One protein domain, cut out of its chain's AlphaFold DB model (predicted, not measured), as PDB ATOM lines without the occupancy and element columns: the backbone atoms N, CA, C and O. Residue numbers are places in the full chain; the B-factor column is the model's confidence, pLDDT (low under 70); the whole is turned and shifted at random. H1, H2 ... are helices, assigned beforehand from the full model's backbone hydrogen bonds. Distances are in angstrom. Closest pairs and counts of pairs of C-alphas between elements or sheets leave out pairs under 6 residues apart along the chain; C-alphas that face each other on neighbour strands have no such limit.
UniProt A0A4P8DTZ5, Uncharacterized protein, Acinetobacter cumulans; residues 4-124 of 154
ATOM      1  N   ASP A   4     124.500 102.502  45.833       67.44
ATOM      2  CA  ASP A   4     125.035 103.852  45.602       67.44
ATOM      3  C   ASP A   4     126.182 103.887  44.580       67.44
ATOM      4  O   ASP A   4     126.263 104.802  43.760       67.44
ATOM      5  N   LYS A   5     127.081 102.892  44.610       75.06
ATOM      6  CA  LYS A   5     128.209 102.820  43.668       75.06
ATOM      7  C   LYS A   5     127.713 102.523  42.255       75.06
ATOM      8  O   LYS A   5     128.195 103.139  41.314       75.06
ATOM      9  N   GLN A   6     126.709 101.656  42.124       78.81
ATOM     10  CA  GLN A   6     126.092 101.351  40.832       78.81
ATOM     11  C   GLN A   6     125.369 102.567  40.243       78.81
ATOM     12  O   GLN A   6     125.526 102.848  39.059       78.81
ATOM     13  N   GLN A   7     124.637 103.337  41.055       75.50
ATOM     14  CA  GLN A   7     123.965 104.549  40.577       75.50
ATOM     15  C   GLN A   7     124.933 105.682  40.223       75.50
ATOM     16  O   GLN A   7     124.737 106.358  39.215       75.50
ATOM     17  N   ALA A   8     125.996 105.878  41.007       79.00
ATOM     18  CA  ALA A   8     127.031 106.859  40.687       79.00
ATOM     19  C   ALA A   8     127.770 106.506  39.385       79.00
ATOM     20  O   ALA A   8     128.090 107.383  38.580       79.00
ATOM     21  N   GLU A   9     128.024 105.220  39.155       85.00
ATOM     22  CA  GLU A   9     128.674 104.734  37.942       85.00
ATOM     23  C   GLU A   9     127.759 104.846  36.717       85.00
ATOM     24  O   GLU A   9     128.201 105.323  35.670       85.00
ATOM     25  N   LEU A  10     126.467 104.540  36.878       82.75
ATOM     26  CA  LEU A  10     125.440 104.778  35.864       82.75
ATOM     27  C   LEU A  10     125.372 106.265  35.483       82.75
ATOM     28  O   LEU A  10     125.389 106.597  34.300       82.75
ATOM     29  N   LEU A  11     125.364 107.168  36.470       83.62
ATOM     30  CA  LEU A  11     125.370 108.612  36.237       83.62
ATOM     31  C   LEU A  11     126.631 109.062  35.488       83.62
ATOM     32  O   LEU A  11     126.558 109.856  34.553       83.62
ATOM     33  N   LYS A  12     127.800 108.531  35.859       85.81
ATOM     34  CA  LYS A  12     129.066 108.836  35.178       85.81
ATOM     35  C   LYS A  12     129.050 108.360  33.723       85.81
ATOM     36  O   LYS A  12     129.585 109.040  32.847       85.81
ATOM     37  N   GLN A  13     128.447 107.205  33.449       86.50
ATOM     38  CA  GLN A  13     128.310 106.671  32.094       86.50
ATOM     39  C   GLN A  13     127.328 107.491  31.251       86.50
ATOM     40  O   GLN A  13     127.670 107.856  30.126       86.50
ATOM     41  N   THR A  14     126.157 107.851  31.788       84.56
ATOM     42  CA  THR A  14     125.186 108.699  31.073       84.56
ATOM     43  C   THR A  14     125.726 110.107  30.846       84.56
ATOM     44  O   THR A  14     125.554 110.649  29.758       84.56
ATOM     45  N   GLN A  15     126.484 110.661  31.797       82.44
ATOM     46  CA  GLN A  15     127.189 111.931  31.629       82.44
ATOM     47  C   GLN A  15     128.234 111.862  30.509       82.44
ATOM     48  O   GLN A  15     128.269 112.737  29.649       82.44
ATOM     49  N   LYS A  16     129.071 110.815  30.470       86.38
ATOM     50  CA  LYS A  16     130.050 110.625  29.384       86.38
ATOM     51  C   LYS A  16     129.375 110.440  28.026       86.38
ATOM     52  O   LYS A  16     129.867 110.981  27.038       86.38
ATOM     53  N   LYS A  17     128.268 109.692  27.970       85.69
ATOM     54  CA  LYS A  17     127.470 109.487  26.751       85.69
ATOM     55  C   LYS A  17     126.884 110.810  26.261       85.69
ATOM     56  O   LYS A  17     127.032 111.134  25.088       85.69
ATOM     57  N   TYR A  18     126.316 111.602  27.169       82.88
ATOM     58  CA  TYR A  18     125.842 112.952  26.878       82.88
ATOM     59  C   TYR A  18     126.976 113.850  26.376       82.88
ATOM     60  O   TYR A  18     126.857 114.441  25.310       82.88
ATOM     61  N   PHE A  19     128.117 113.883  27.066       83.44
ATOM     62  CA  PHE A  19     129.255 114.693  26.636       83.44
ATOM     63  C   PHE A  19     129.770 114.292  25.254       83.44
ATOM     64  O   PHE A  19     130.025 115.156  24.421       83.44
ATOM     65  N   ARG A  20     129.839 112.993  24.961       83.06
ATOM     66  CA  ARG A  20     130.222 112.518  23.631       83.06
ATOM     67  C   ARG A  20     129.205 112.915  22.558       83.06
ATOM     68  O   ARG A  20     129.624 113.326  21.486       83.06
ATOM     69  N   ALA A  21     127.909 112.845  22.855       80.31
ATOM     70  CA  ALA A  21     126.846 113.239  21.928       80.31
ATOM     71  C   ALA A  21     126.778 114.761  21.685       80.31
ATOM     72  O   ALA A  21     126.347 115.200  20.626       80.31
ATOM     73  N   VAL A  22     127.172 115.586  22.659       75.31
ATOM     74  CA  VAL A  22     127.135 117.060  22.547       75.31
ATOM     75  C   VAL A  22     128.429 117.613  21.983       75.31
ATOM     76  O   VAL A  22     128.413 118.426  21.067       75.31
ATOM     77  N   PHE A  23     129.553 117.175  22.536       75.62
ATOM     78  CA  PHE A  23     130.862 117.778  22.309       75.62
ATOM     79  C   PHE A  23     131.773 116.901  21.443       75.62
ATOM     80  O   PHE A  23     132.932 117.246  21.235       75.62
ATOM     81  N   GLY A  24     131.310 115.728  20.997       77.62
ATOM     82  CA  GLY A  24     132.137 114.737  20.295       77.62
ATOM     83  C   GLY A  24     133.149 114.015  21.197       77.62
ATOM     84  O   GLY A  24     133.816 113.080  20.759       77.62
ATOM     85  N   THR A  25     133.258 114.399  22.475       81.69
ATOM     86  CA  THR A  25     134.217 113.845  23.438       81.69
ATOM     87  C   THR A  25     133.606 113.674  24.825       81.69
ATOM     88  O   THR A  25     132.852 114.515  25.305       81.69
ATOM     89  N   ALA A  26     133.980 112.600  25.519       84.69
ATOM     90  CA  ALA A  26     133.599 112.374  26.914       84.69
ATOM     91  C   ALA A  26     134.403 113.234  27.913       84.69
ATOM     92  O   ALA A  26     134.079 113.262  29.100       84.69
ATOM     93  N   TYR A  27     135.459 113.911  27.450       84.44
ATOM     94  CA  TYR A  27     136.444 114.596  28.294       84.44
ATOM     95  C   TYR A  27     136.390 116.121  28.174       84.44
ATOM     96  O   TYR A  27     137.353 116.796  28.533       84.44
ATOM     97  N   ILE A  28     135.266 116.681  27.715       80.31
ATOM     98  CA  ILE A  28     135.128 118.127  27.499       80.31
ATOM     99  C   ILE A  28     135.475 118.953  28.745       80.31
ATOM    100  O   ILE A  28     136.165 119.957  28.636       80.31
ATOM    101  N   ALA A  29     135.093 118.491  29.938       76.75
ATOM    102  CA  ALA A  29     135.410 119.184  31.186       76.75
ATOM    103  C   ALA A  29     136.927 119.320  31.418       76.75
ATOM    104  O   ALA A  29     137.385 120.352  31.895       76.75
ATOM    105  N   HIS A  30     137.709 118.305  31.035       82.94
ATOM    106  CA  HIS A  30     139.169 118.358  31.136       82.94
ATOM    107  C   HIS A  30     139.751 119.290  30.074       82.94
ATOM    108  O   HIS A  30     140.643 120.070  30.383       82.94
ATOM    109  N   ALA A  31     139.219 119.253  28.849       81.19
ATOM    110  CA  ALA A  31     139.646 120.151  27.780       81.19
ATOM    111  C   ALA A  31     139.400 121.626  28.144       81.19
ATOM    112  O   ALA A  31     140.300 122.446  27.994       81.19
ATOM    113  N   VAL A  32     138.225 121.946  28.700       79.88
ATOM    114  CA  VAL A  32     137.896 123.292  29.193       79.88
ATOM    115  C   VAL A  32     138.814 123.690  30.348       79.88
ATOM    116  O   VAL A  32     139.337 124.797  30.345       79.88
ATOM    117  N   ALA A  33     139.064 122.797  31.309       80.50
ATOM    118  CA  ALA A  33     139.961 123.092  32.426       80.50
ATOM    119  C   ALA A  33     141.396 123.386  31.956       80.50
ATOM    120  O   ALA A  33     141.975 124.391  32.357       80.50
ATOM    121  N   ILE A  34     141.949 122.553  31.067       83.56
ATOM    122  CA  ILE A  34     143.287 122.756  30.490       83.56
ATOM    123  C   ILE A  34     143.340 124.078  29.725       83.56
ATOM    124  O   ILE A  34     144.282 124.847  29.901       83.56
ATOM    125  N   PHE A  35     142.320 124.363  28.913       82.38
ATOM    126  CA  PHE A  35     142.227 125.614  28.168       82.38
ATOM    127  C   PHE A  35     142.225 126.833  29.101       82.38
ATOM    128  O   PHE A  35     143.009 127.755  28.902       82.38
ATOM    129  N   MET A  36     141.412 126.811  30.160       77.94
ATOM    130  CA  MET A  36     141.337 127.903  31.137       77.94
ATOM    131  C   MET A  36     142.661 128.106  31.883       77.94
ATOM    132  O   MET A  36     143.080 129.243  32.092       77.94
ATOM    133  N   VAL A  37     143.353 127.020  32.241       81.19
ATOM    134  CA  VAL A  37     144.693 127.095  32.847       81.19
ATOM    135  C   VAL A  37     145.702 127.696  31.868       81.19
ATOM    136  O   VAL A  37     146.468 128.574  32.253       81.19
ATOM    137  N   ALA A  38     145.687 127.277  30.602       82.44
ATOM    138  CA  ALA A  38     146.587 127.815  29.586       82.44
ATOM    139  C   ALA A  38     146.347 129.314  29.347       82.44
ATOM    140  O   ALA A  38     147.302 130.085  29.347       82.44
ATOM    141  N   VAL A  39     145.085 129.739  29.219       80.44
ATOM    142  CA  VAL A  39     144.717 131.160  29.101       80.44
ATOM    143  C   VAL A  39     145.211 131.940  30.316       80.44
ATOM    144  O   VAL A  39     145.871 132.957  30.152       80.44
ATOM    145  N   SER A  40     144.971 131.437  31.527       72.62
ATOM    146  CA  SER A  40     145.446 132.053  32.771       72.62
ATOM    147  C   SER A  40     146.966 132.269  32.783       72.62
ATOM    148  O   SER A  40     147.425 133.367  33.096       72.62
ATOM    149  N   LEU A  41     147.742 131.252  32.390       79.88
ATOM    150  CA  LEU A  41     149.203 131.340  32.320       79.88
ATOM    151  C   LEU A  41     149.668 132.332  31.248       79.88
ATOM    152  O   LEU A  41     150.574 133.118  31.502       79.88
ATOM    153  N   ILE A  42     149.040 132.329  30.069       80.19
ATOM    154  CA  ILE A  42     149.362 133.273  28.989       80.19
ATOM    155  C   ILE A  42     149.092 134.708  29.447       80.19
ATOM    156  O   ILE A  42     149.948 135.572  29.273       80.19
ATOM    157  N   LEU A  43     147.942 134.958  30.076       74.12
ATOM    158  CA  LEU A  43     147.610 136.276  30.613       74.12
ATOM    159  C   LEU A  43     148.620 136.710  31.680       74.12
ATOM    160  O   LEU A  43     149.097 137.837  31.639       74.12
ATOM    161  N   ALA A  44     149.000 135.810  32.588       71.38
ATOM    162  CA  ALA A  44     149.962 136.110  33.645       71.38
ATOM    163  C   ALA A  44     151.369 136.451  33.117       71.38
ATOM    164  O   ALA A  44     152.080 137.227  33.750       71.38
ATOM    165  N   VAL A  45     151.780 135.866  31.987       76.19
ATOM    166  CA  VAL A  45     153.119 136.072  31.409       76.19
ATOM    167  C   VAL A  45     153.166 137.277  30.470       76.19
ATOM    168  O   VAL A  45     154.166 137.990  30.452       76.19
ATOM    169  N   PHE A  46     152.119 137.494  29.670       73.31
ATOM    170  CA  PHE A  46     152.178 138.409  28.526       73.31
ATOM    171  C   PHE A  46     151.316 139.664  28.659       73.31
ATOM    172  O   PHE A  46     151.508 140.595  27.878       73.31
ATOM    173  N   VAL A  47     150.370 139.715  29.600       67.69
ATOM    174  CA  VAL A  47     149.469 140.866  29.733       67.69
ATOM    175  C   VAL A  47     149.968 141.794  30.840       67.69
ATOM    176  O   VAL A  47     150.226 141.333  31.956       67.69
ATOM    177  N   PRO A  48     150.112 143.102  30.558       65.31
ATOM    178  CA  PRO A  48     150.440 144.087  31.578       65.31
ATOM    179  C   PRO A  48     149.435 144.041  32.732       65.31
ATOM    180  O   PRO A  48     148.259 143.735  32.546       65.31
ATOM    181  N   HIS A  49     149.869 144.414  33.932       64.62
ATOM    182  CA  HIS A  49     149.010 144.430  35.127       64.62
ATOM    183  C   HIS A  49     147.820 145.409  35.052       64.62
ATOM    184  O   HIS A  49     146.978 145.444  35.952       64.62
ATOM    185  N   ASP A  50     147.732 146.184  33.976       66.56
ATOM    186  CA  ASP A  50     146.629 147.095  33.686       66.56
ATOM    187  C   ASP A  50     145.374 146.380  33.156       66.56
ATOM    188  O   ASP A  50     144.298 146.974  33.146       66.56
ATOM    189  N   GLY A  51     145.486 145.088  32.823       66.12
ATOM    190  CA  GLY A  51     144.393 144.263  32.312       66.12
ATOM    191  C   GLY A  51     144.291 144.280  30.784       66.12
ATOM    192  O   GLY A  51     144.864 145.129  30.103       66.12
ATOM    193  N   LEU A  52     143.580 143.299  30.231       72.19
ATOM    194  CA  LEU A  52     143.421 143.093  28.791       72.19
ATOM    195  C   LEU A  52     142.294 143.949  28.198       72.19
ATOM    196  O   LEU A  52     142.347 144.322  27.026       72.19
ATOM    197  N   PHE A  53     141.270 144.264  28.993       71.12
ATOM    198  CA  PHE A  53     140.134 145.082  28.566       71.12
ATOM    199  C   PHE A  53     140.167 146.471  29.203       71.12
ATOM    200  O   PHE A  53     140.449 146.620  30.386       71.12
ATOM    201  N   ALA A  54     139.768 147.496  28.443       64.31
ATOM    202  CA  ALA A  54     139.673 148.873  28.943       64.31
ATOM    203  C   ALA A  54     138.705 149.026  30.136       64.31
ATOM    204  O   ALA A  54     138.816 149.957  30.924       64.31
ATOM    205  N   THR A  55     137.756 148.104  30.299       62.47
ATOM    206  CA  THR A  55     136.846 148.050  31.451       62.47
ATOM    207  C   THR A  55     137.494 147.484  32.719       62.47
ATOM    208  O   THR A  55     136.917 147.625  33.794       62.47
ATOM    209  N   ALA A  56     138.684 146.879  32.624       58.91
ATOM    210  CA  ALA A  56     139.458 146.390  33.765       58.91
ATOM    211  C   ALA A  56     140.254 147.510  34.469       58.91
ATOM    212  O   ALA A  56     140.711 147.339  35.598       58.91
ATOM    213  N   SER A  57     140.411 148.684  33.851       63.47
ATOM    214  CA  SER A  57     141.221 149.782  34.390       63.47
ATOM    215  C   SER A  57     140.418 150.749  35.274       63.47
ATOM    216  O   SER A  57     140.536 151.967  35.122       63.47
ATOM    217  N   SER A  58     139.578 150.249  36.189       67.19
ATOM    218  CA  SER A  58     138.896 151.127  37.151       67.19
ATOM    219  C   SER A  58     139.861 151.596  38.247       67.19
ATOM    220  O   SER A  58     140.775 150.868  38.667       67.19
ATOM    221  N   ALA A  59     139.656 152.827  38.724       66.06
ATOM    222  CA  ALA A  59     140.342 153.334  39.907       66.06
ATOM    223  C   ALA A  59     140.024 152.419  41.105       66.06
ATOM    224  O   ALA A  59     138.896 151.951  41.247       66.06
ATOM    225  N   GLY A  60     141.040 152.082  41.906       69.00
ATOM    226  CA  GLY A  60     140.896 151.205  43.078       69.00
ATOM    227  C   GLY A  60     140.980 149.692  42.816       69.00
ATOM    228  O   GLY A  60     141.080 148.923  43.769       69.00
ATOM    229  N   MET A  61     140.993 149.234  41.560       70.62
ATOM    230  CA  MET A  61     141.019 147.800  41.240       70.62
ATOM    231  C   MET A  61     142.434 147.218  41.354       70.62
ATOM    232  O   MET A  61     143.354 147.674  40.674       70.62
ATOM    233  N   SER A  62     142.618 146.194  42.195       75.06
ATOM    234  CA  SER A  62     143.920 145.522  42.316       75.06
ATOM    235  C   SER A  62     144.217 144.619  41.114       75.06
ATOM    236  O   SER A  62     143.304 144.121  40.454       75.06
ATOM    237  N   ASN A  63     145.500 144.331  40.879       74.38
ATOM    238  CA  ASN A  63     145.959 143.486  39.766       74.38
ATOM    239  C   ASN A  63     145.272 142.106  39.730       74.38
ATOM    240  O   ASN A  63     144.976 141.592  38.656       74.38
ATOM    241  N   TYR A  64     144.964 141.528  40.897       73.38
ATOM    242  CA  TYR A  64     144.224 140.265  40.993       73.38
ATOM    243  C   TYR A  64     142.796 140.383  40.446       73.38
ATOM    244  O   TYR A  64     142.340 139.509  39.713       73.38
ATOM    245  N   HIS A  65     142.097 141.472  40.771       74.19
ATOM    246  CA  HIS A  65     140.733 141.696  40.298       74.19
ATOM    247  C   HIS A  65     140.707 141.909  38.786       74.19
ATOM    248  O   HIS A  65     139.831 141.367  38.116       74.19
ATOM    249  N   ARG A  66     141.684 142.649  38.244       75.06
ATOM    250  CA  ARG A  66     141.820 142.870  36.795       75.06
ATOM    251  C   ARG A  66     142.051 141.561  36.049       75.06
ATOM    252  O   ARG A  66     141.322 141.248  35.117       75.06
ATOM    253  N   TRP A  67     142.977 140.743  36.547       75.62
ATOM    254  CA  TRP A  67     143.240 139.412  36.004       75.62
ATOM    255  C   TRP A  67     142.004 138.497  36.057       75.62
ATOM    256  O   TRP A  67     141.675 137.840  35.069       75.62
ATOM    257  N   LEU A  68     141.276 138.479  37.183       74.44
ATOM    258  CA  LEU A  68     140.049 137.688  37.324       74.44
ATOM    259  C   LEU A  68     138.975 138.140  36.322       74.44
ATOM    260  O   LEU A  68     138.295 137.307  35.720       74.44
ATOM    261  N   TYR A  69     138.838 139.454  36.134       78.25
ATOM    262  CA  TYR A  69     137.911 140.050  35.180       78.25
ATOM    263  C   TYR A  69     138.261 139.668  33.737       78.25
ATOM    264  O   TYR A  69     137.383 139.221  33.002       78.25
ATOM    265  N   ASP A  70     139.532 139.748  33.343       77.00
ATOM    266  CA  ASP A  70     139.970 139.375  31.995       77.00
ATOM    267  C   ASP A  70     139.691 137.898  31.690       77.00
ATOM    268  O   ASP A  70     139.126 137.570  30.643       77.00
ATOM    269  N   VAL A  71     140.016 137.001  32.630       76.69
ATOM    270  CA  VAL A  71     139.709 135.565  32.514       76.69
ATOM    271  C   VAL A  71     138.200 135.343  32.389       76.69
ATOM    272  O   VAL A  71     137.763 134.542  31.561       76.69
ATOM    273  N   PHE A  72     137.395 136.054  33.180       79.00
ATOM    274  CA  PHE A  72     135.936 135.952  33.151       79.00
ATOM    275  C   PHE A  72     135.347 136.411  31.811       79.00
ATOM    276  O   PHE A  72     134.528 135.703  31.223       79.00
ATOM    277  N   VAL A  73     135.790 137.558  31.296       77.19
ATOM    278  CA  VAL A  73     135.323 138.100  30.014       77.19
ATOM    279  C   VAL A  73     135.723 137.183  28.859       77.19
ATOM    280  O   VAL A  73     134.873 136.841  28.036       77.19
ATOM    281  N   ILE A  74     136.971 136.703  28.823       79.88
ATOM    282  CA  ILE A  74     137.429 135.742  27.806       79.88
ATOM    283  C   ILE A  74     136.603 134.454  27.872       79.88
ATOM    284  O   ILE A  74     136.143 133.961  26.839       79.88
ATOM    285  N   ALA A  75     136.361 133.927  29.074       78.12
ATOM    286  CA  ALA A  75     135.551 132.730  29.250       78.12
ATOM    287  C   ALA A  75     134.130 132.923  28.709       78.12
ATOM    288  O   ALA A  75     133.636 132.042  28.013       78.12
ATOM    289  N   ILE A  76     133.486 134.067  28.956       75.88
ATOM    290  CA  ILE A  76     132.138 134.354  28.438       75.88
ATOM    291  C   ILE A  76     132.136 134.488  26.914       75.88
ATOM    292  O   ILE A  76     131.291 133.876  26.254       75.88
ATOM    293  N   ILE A  77     133.083 135.246  26.354       79.31
ATOM    294  CA  ILE A  77     133.188 135.471  24.905       79.31
ATOM    295  C   ILE A  77     133.407 134.152  24.164       79.31
ATOM    296  O   ILE A  77     132.869 133.976  23.077       79.31
ATOM    297  N   ILE A  78     134.162 133.214  24.740       77.69
ATOM    298  CA  ILE A  78     134.430 131.908  24.125       77.69
ATOM    299  C   ILE A  78     133.285 130.923  24.385       77.69
ATOM    300  O   ILE A  78     132.866 130.206  23.475       77.69
ATOM    301  N   MET A  79     132.744 130.886  25.606       75.25
ATOM    302  CA  MET A  79     131.679 129.948  25.970       75.25
ATOM    303  C   MET A  79     130.384 130.216  25.207       75.25
ATOM    304  O   MET A  79     129.711 129.255  24.852       75.25
ATOM    305  N   GLY A  80     130.038 131.472  24.912       75.06
ATOM    306  CA  GLY A  80     128.822 131.811  24.162       75.06
ATOM    307  C   GLY A  80     128.746 131.139  22.778       75.06
ATOM    308  O   GLY A  80     127.836 130.339  22.546       75.06
ATOM    309  N   PRO A  81     129.703 131.394  21.866       76.00
ATOM    310  CA  PRO A  81     129.777 130.759  20.552       76.00
ATOM    311  C   PRO A  81     129.919 129.239  20.626       76.00
ATOM    312  O   PRO A  81     129.272 128.526  19.861       76.00
ATOM    313  N   VAL A  82     130.722 128.728  21.567       75.56
ATOM    314  CA  VAL A  82     130.876 127.284  21.776       75.56
ATOM    315  C   VAL A  82     129.526 126.662  22.133       75.56
ATOM    316  O   VAL A  82     129.086 125.742  21.449       75.56
ATOM    317  N   LEU A  83     128.820 127.194  23.135       74.94
ATOM    318  CA  LEU A  83     127.489 126.723  23.522       74.94
ATOM    319  C   LEU A  83     126.488 126.835  22.370       74.94
ATOM    320  O   LEU A  83     125.735 125.891  22.144       74.94
ATOM    321  N   TYR A  84     126.508 127.934  21.616       77.44
ATOM    322  CA  TYR A  84     125.644 128.116  20.452       77.44
ATOM    323  C   TYR A  84     125.862 127.023  19.396       77.44
ATOM    324  O   TYR A  84     124.906 126.354  19.008       77.44
ATOM    325  N   ILE A  85     127.111 126.782  18.982       75.31
ATOM    326  CA  ILE A  85     127.456 125.756  17.983       75.31
ATOM    327  C   ILE A  85     127.055 124.361  18.471       75.31
ATOM    328  O   ILE A  85     126.535 123.550  17.706       75.31
ATOM    329  N   LEU A  86     127.282 124.071  19.752       70.56
ATOM    330  CA  LEU A  86     126.973 122.772  20.346       70.56
ATOM    331  C   LEU A  86     125.471 122.524  20.445       70.56
ATOM    332  O   LEU A  86     125.007 121.434  20.115       70.56
ATOM    333  N   ILE A  87     124.709 123.535  20.869       71.44
ATOM    334  CA  ILE A  87     123.249 123.480  20.882       71.44
ATOM    335  C   ILE A  87     122.758 123.287  19.448       71.44
ATOM    336  O   ILE A  87     121.985 122.370  19.196       71.44
ATOM    337  N   HIS A  88     123.253 124.068  18.489       74.25
ATOM    338  CA  HIS A  88     122.840 123.956  17.092       74.25
ATOM    339  C   HIS A  88     123.083 122.546  16.521       74.25
ATOM    340  O   HIS A  88     122.149 121.915  16.029       74.25
ATOM    341  N   ARG A  89     124.282 121.977  16.718       69.62
ATOM    342  CA  ARG A  89     124.606 120.593  16.320       69.62
ATOM    343  C   ARG A  89     123.719 119.538  16.985       69.62
ATOM    344  O   ARG A  89     123.337 118.558  16.350       69.62
ATOM    345  N   GLN A  90     123.369 119.727  18.257       66.44
ATOM    346  CA  GLN A  90     122.458 118.830  18.978       66.44
ATOM    347  C   GLN A  90     121.040 118.832  18.396       66.44
ATOM    348  O   GLN A  90     120.368 117.796  18.416       66.44
ATOM    349  N   PHE A  91     120.571 119.984  17.908       65.62
ATOM    350  CA  PHE A  91     119.267 120.109  17.259       65.62
ATOM    351  C   PHE A  91     119.238 119.420  15.890       65.62
ATOM    352  O   PHE A  91     118.222 118.808  15.569       65.62
ATOM    353  N   GLU A  92     120.334 119.461  15.130       67.00
ATOM    354  CA  GLU A  92     120.429 118.795  13.823       67.00
ATOM    355  C   GLU A  92     120.502 117.265  13.931       67.00
ATOM    356  O   GLU A  92     119.890 116.561  13.134       67.00
ATOM    357  N   GLN A  93     121.227 116.733  14.922       67.69
ATOM    358  CA  GLN A  93     121.513 115.293  14.994       67.69
ATOM    359  C   GLN A  93     120.493 114.482  15.812       67.69
ATOM    360  O   GLN A  93     120.448 113.263  15.683       67.69
ATOM    361  N   GLY A  94     119.668 115.112  16.659       65.88
ATOM    362  CA  GLY A  94     118.596 114.452  17.430       65.88
ATOM    363  C   GLY A  94     119.059 113.519  18.569       65.88
ATOM    364  O   GLY A  94     118.447 113.515  19.641       65.88
ATOM    365  N   GLU A  95     120.177 112.808  18.399       74.50
ATOM    366  CA  GLU A  95     120.819 111.928  19.392       74.50
ATOM    367  C   GLU A  95     121.158 112.671  20.690       74.50
ATOM    368  O   GLU A  95     121.051 112.137  21.798       74.50
ATOM    369  N   GLY A  96     121.493 113.951  20.553       71.56
ATOM    370  CA  GLY A  96     121.791 114.842  21.653       71.56
ATOM    371  C   GLY A  96     120.655 115.034  22.649       71.56
ATOM    372  O   GLY A  96     120.846 114.901  23.859       71.56
ATOM    373  N   ARG A  97     119.437 115.252  22.140       74.38
ATOM    374  CA  ARG A  97     118.233 115.378  22.974       74.38
ATOM    375  C   ARG A  97     117.938 114.097  23.739       74.38
ATOM    376  O   ARG A  97     117.501 114.169  24.886       74.38
ATOM    377  N   GLN A  98     118.138 112.939  23.117       80.44
ATOM    378  CA  GLN A  98     117.904 111.660  23.780       80.44
ATOM    379  C   GLN A  98     118.947 111.414  24.875       80.44
ATOM    380  O   GLN A  98     118.572 111.127  26.012       80.44
ATOM    381  N   ALA A  99     120.231 111.630  24.576       80.06
ATOM    382  CA  ALA A  99     121.302 111.527  25.564       80.06
ATOM    383  C   ALA A  99     121.122 112.525  26.724       80.06
ATOM    384  O   ALA A  99     121.371 112.178  27.878       80.06
ATOM    385  N   TRP A 100     120.617 113.733  26.445       80.00
ATOM    386  CA  TRP A 100     120.254 114.721  27.465       80.00
ATOM    387  C   TRP A 100     119.142 114.219  28.386       80.00
ATOM    388  O   TRP A 100     119.282 114.300  29.603       80.00
ATOM    389  N   ARG A 101     118.052 113.667  27.831       82.06
ATOM    390  CA  ARG A 101     116.945 113.102  28.627       82.06
ATOM    391  C   ARG A 101     117.392 111.918  29.481       82.06
ATOM    392  O   ARG A 101     116.959 111.792  30.622       82.06
ATOM    393  N   GLU A 102     118.240 111.046  28.939       84.88
ATOM    394  CA  GLU A 102     118.802 109.911  29.678       84.88
ATOM    395  C   GLU A 102     119.683 110.388  30.841       84.88
ATOM    396  O   GLU A 102     119.534 109.906  31.966       84.88
ATOM    397  N   TYR A 103     120.547 111.377  30.595       83.88
ATOM    398  CA  TYR A 103     121.381 111.989  31.627       83.88
ATOM    399  C   TYR A 103     120.546 112.689  32.707       83.88
ATOM    400  O   TYR A 103     120.740 112.417  33.890       83.88
ATOM    401  N   THR A 104     119.594 113.547  32.332       81.00
ATOM    402  CA  THR A 104     118.776 114.292  33.303       81.00
ATOM    403  C   THR A 104     117.903 113.368  34.140       81.00
ATOM    404  O   THR A 104     117.799 113.569  35.348       81.00
ATOM    405  N   ARG A 105     117.347 112.300  33.548       85.00
ATOM    406  CA  ARG A 105     116.611 111.267  34.287       85.00
ATOM    407  C   ARG A 105     117.512 110.543  35.289       85.00
ATOM    408  O   ARG A 105     117.129 110.424  36.452       85.00
ATOM    409  N   ALA A 106     118.695 110.092  34.871       82.00
ATOM    410  CA  ALA A 106     119.643 109.421  35.764       82.00
ATOM    411  C   ALA A 106     120.113 110.350  36.897       82.00
ATOM    412  O   ALA A 106     120.223 109.930  38.049       82.00
ATOM    413  N   HIS A 107     120.337 111.628  36.591       83.12
ATOM    414  CA  HIS A 107     120.736 112.637  37.566       83.12
ATOM    415  C   HIS A 107     119.624 112.929  38.583       83.12
ATOM    416  O   HIS A 107     119.884 112.968  39.784       83.12
ATOM    417  N   ALA A 108     118.378 113.064  38.123       80.38
ATOM    418  CA  ALA A 108     117.216 113.248  38.988       80.38
ATOM    419  C   ALA A 108     116.989 112.037  39.906       80.38
ATOM    420  O   ALA A 108     116.777 112.212  41.103       80.38
ATOM    421  N   GLN A 109     117.103 110.813  39.378       81.38
ATOM    422  CA  GLN A 109     117.003 109.584  40.174       81.38
ATOM    423  C   GLN A 109     118.112 109.489  41.228       81.38
ATOM    424  O   GLN A 109     117.842 109.152  42.377       81.38
ATOM    425  N   PHE A 110     119.348 109.838  40.866       79.62
ATOM    426  CA  PHE A 110     120.463 109.880  41.808       79.62
ATOM    427  C   PHE A 110     120.235 110.911  42.926       79.62
ATOM    428  O   PHE A 110     120.453 110.611  44.102       79.62
ATOM    429  N   LYS A 111     119.751 112.113  42.579       78.88
ATOM    430  CA  LYS A 111     119.432 113.169  43.550       78.88
ATOM    431  C   LYS A 111     118.295 112.745  44.486       78.88
ATOM    432  O   LYS A 111     118.448 112.868  45.697       78.88
ATOM    433  N   MET A 112     117.220 112.174  43.940       79.56
ATOM    434  CA  MET A 112     116.073 111.678  44.707       79.56
ATOM    435  C   MET A 112     116.474 110.571  45.687       79.56
ATOM    436  O   MET A 112     116.120 110.618  46.858       79.56
ATOM    437  N   ASN A 113     117.281 109.601  45.254       79.62
ATOM    438  CA  ASN A 113     117.740 108.534  46.143       79.62
ATOM    439  C   ASN A 113     118.638 109.044  47.271       79.62
ATOM    440  O   ASN A 113     118.538 108.585  48.411       79.62
ATOM    441  N   ARG A 114     119.504 110.017  46.973       76.19
ATOM    442  CA  ARG A 114     120.318 110.683  47.994       76.19
ATOM    443  C   ARG A 114     119.446 111.433  48.996       76.19
ATOM    444  O   ARG A 114     119.769 111.428  50.183       76.19
ATOM    445  N   PHE A 115     118.364 112.043  48.523       72.38
ATOM    446  CA  PHE A 115     117.400 112.724  49.368       72.38
ATOM    447  C   PHE A 115     116.647 111.756  50.292       72.38
ATOM    448  O   PHE A 115     116.757 111.890  51.507       72.38
ATOM    449  N   LEU A 116     116.013 110.711  49.746       78.44
ATOM    450  CA  LEU A 116     115.301 109.690  50.530       78.44
ATOM    451  C   LEU A 116     116.198 109.052  51.601       78.44
ATOM    452  O   LEU A 116     115.766 108.754  52.712       78.44
ATOM    453  N   LYS A 117     117.485 108.870  51.293       75.25
ATOM    454  CA  LYS A 117     118.474 108.367  52.250       75.25
ATOM    455  C   LYS A 117     118.821 109.383  53.343       75.25
ATOM    456  O   LYS A 117     119.064 108.981  54.477       75.25
ATOM    457  N   ALA A 118     118.888 110.673  53.021       71.12
ATOM    458  CA  ALA A 118     119.118 111.732  54.003       71.12
ATOM    459  C   ALA A 118     117.915 111.883  54.948       71.12
ATOM    460  O   ALA A 118     118.106 111.989  56.160       71.12
ATOM    461  N   GLU A 119     116.702 111.783  54.402       74.19
ATOM    462  CA  GLU A 119     115.448 111.761  55.153       74.19
ATOM    463  C   GLU A 119     115.374 110.541  56.085       74.19
ATOM    464  O   GLU A 119     115.150 110.696  57.284       74.19
ATOM    465  N   ALA A 120     115.707 109.342  55.588       77.88
ATOM    466  CA  ALA A 120     115.794 108.123  56.402       77.88
ATOM    467  C   ALA A 120     116.860 108.195  57.515       77.88
ATOM    468  O   ALA A 120     116.773 107.483  58.513       77.88
ATOM    469  N   GLN A 121     117.873 109.054  57.362       79.50
ATOM    470  CA  GLN A 121     118.893 109.335  58.380       79.50
ATOM    471  C   GLN A 121     118.498 110.479  59.331       79.50
ATOM    472  O   GLN A 121     119.329 110.917  60.127       79.50
ATOM    473  N   GLY A 122     117.268 110.999  59.236       71.00
ATOM    474  CA  GLY A 122     116.771 112.104  60.058       71.00
ATOM    475  C   GLY A 122     117.452 113.447  59.777       71.00
ATOM    476  O   GLY A 122     117.304 114.395  60.549       71.00
ATOM    477  N   LYS A 123     118.221 113.557  58.687       65.00
ATOM    478  CA  LYS A 123     118.897 114.798  58.307       65.00
ATOM    479  C   LYS A 123     117.915 115.653  57.518       65.00
ATOM    480  O   LYS A 123     117.536 115.285  56.410       65.00
ATOM    481  N   LYS A 124     117.543 116.822  58.052       59.31
ATOM    482  CA  LYS A 124     116.823 117.839  57.272       59.31
ATOM    483  C   LYS A 124     117.700 118.243  56.086       59.31
ATOM    484  O   LYS A 124     118.766 118.831  56.276       59.31
TER     485      LYS A 124
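What this domain is: This is residues 4 to 124 of the 154 residues of an uncharacterized protein of Acinetobacter cumulans (UniProt A0A4P8DTZ5). Two pairs of antiparallel helices make the two arms of a wide, flat V: H1 beside H4 in one, the hairpin of H2 and H3 in the other. The arms meet where H1 and H3 end and H2 and H4 begin; a long loop, residues 47 to 62, closes the far end of the H2 and H3 arm, and residues 116 to 122 stick out from the other. The 121 printed residues, with four named helices in the order H1, H2, H3, H4 and no named strand, are all helix in class. The whole is only just loose, close to extended, with a radius of gyration of the C-alphas of 20.0 A and spans of 53 by 45 by 20 A.

Where its parts are: H1, residues 4 to 23, begins at C-alpha 4 (125.035, 103.852, 45.602) and is 27.8 A long. H2, residues 28 to 46, measures 26.5 A. H3, residues 63 to 93, measures 44.8 A. H4, residues 95 to 120, measures 37.5 A and ends at C-alpha 120 (115.794, 108.123, 56.402).

How they stand to each other: H3 is the hub, touching three helices. With residues 86 to 90 alone it touches H1, about perpendicular at 82 degrees; their closest C-alphas, Val 22 and Leu 86, are 6.1 A apart. H2 and H3 touch as a helical hairpin, closest at C-alphas Ser 40 and Val 71, 6.7 A, at 33 degrees, a shallow tilt only just short of steep. H3 and H4 only just touch, and only at the corner, with Gln 90 and Gly 96 the closest C-alphas at 4.8 A. H1 and H4 touch at a shallow tilt of 25 degrees, opposite ways, closest at C-alphas Tyr 18 and Ala 99, 4.9 A. H2 and H4 are apart. Every O i to N i+4 pair is within hydrogen-bond range in H1, H2 and H4; in H3, 26 of 27 are.

The domain as a whole: The farthest C-alphas, Pro 48 and Ala 120, are 55.8 A apart. The printed part has no cut; the link from H2 to H3 is long. Mean pLDDT of the printed part is 76.1, with residues 47 to 51, 54 to 60 and 89 to 94 among those under 70.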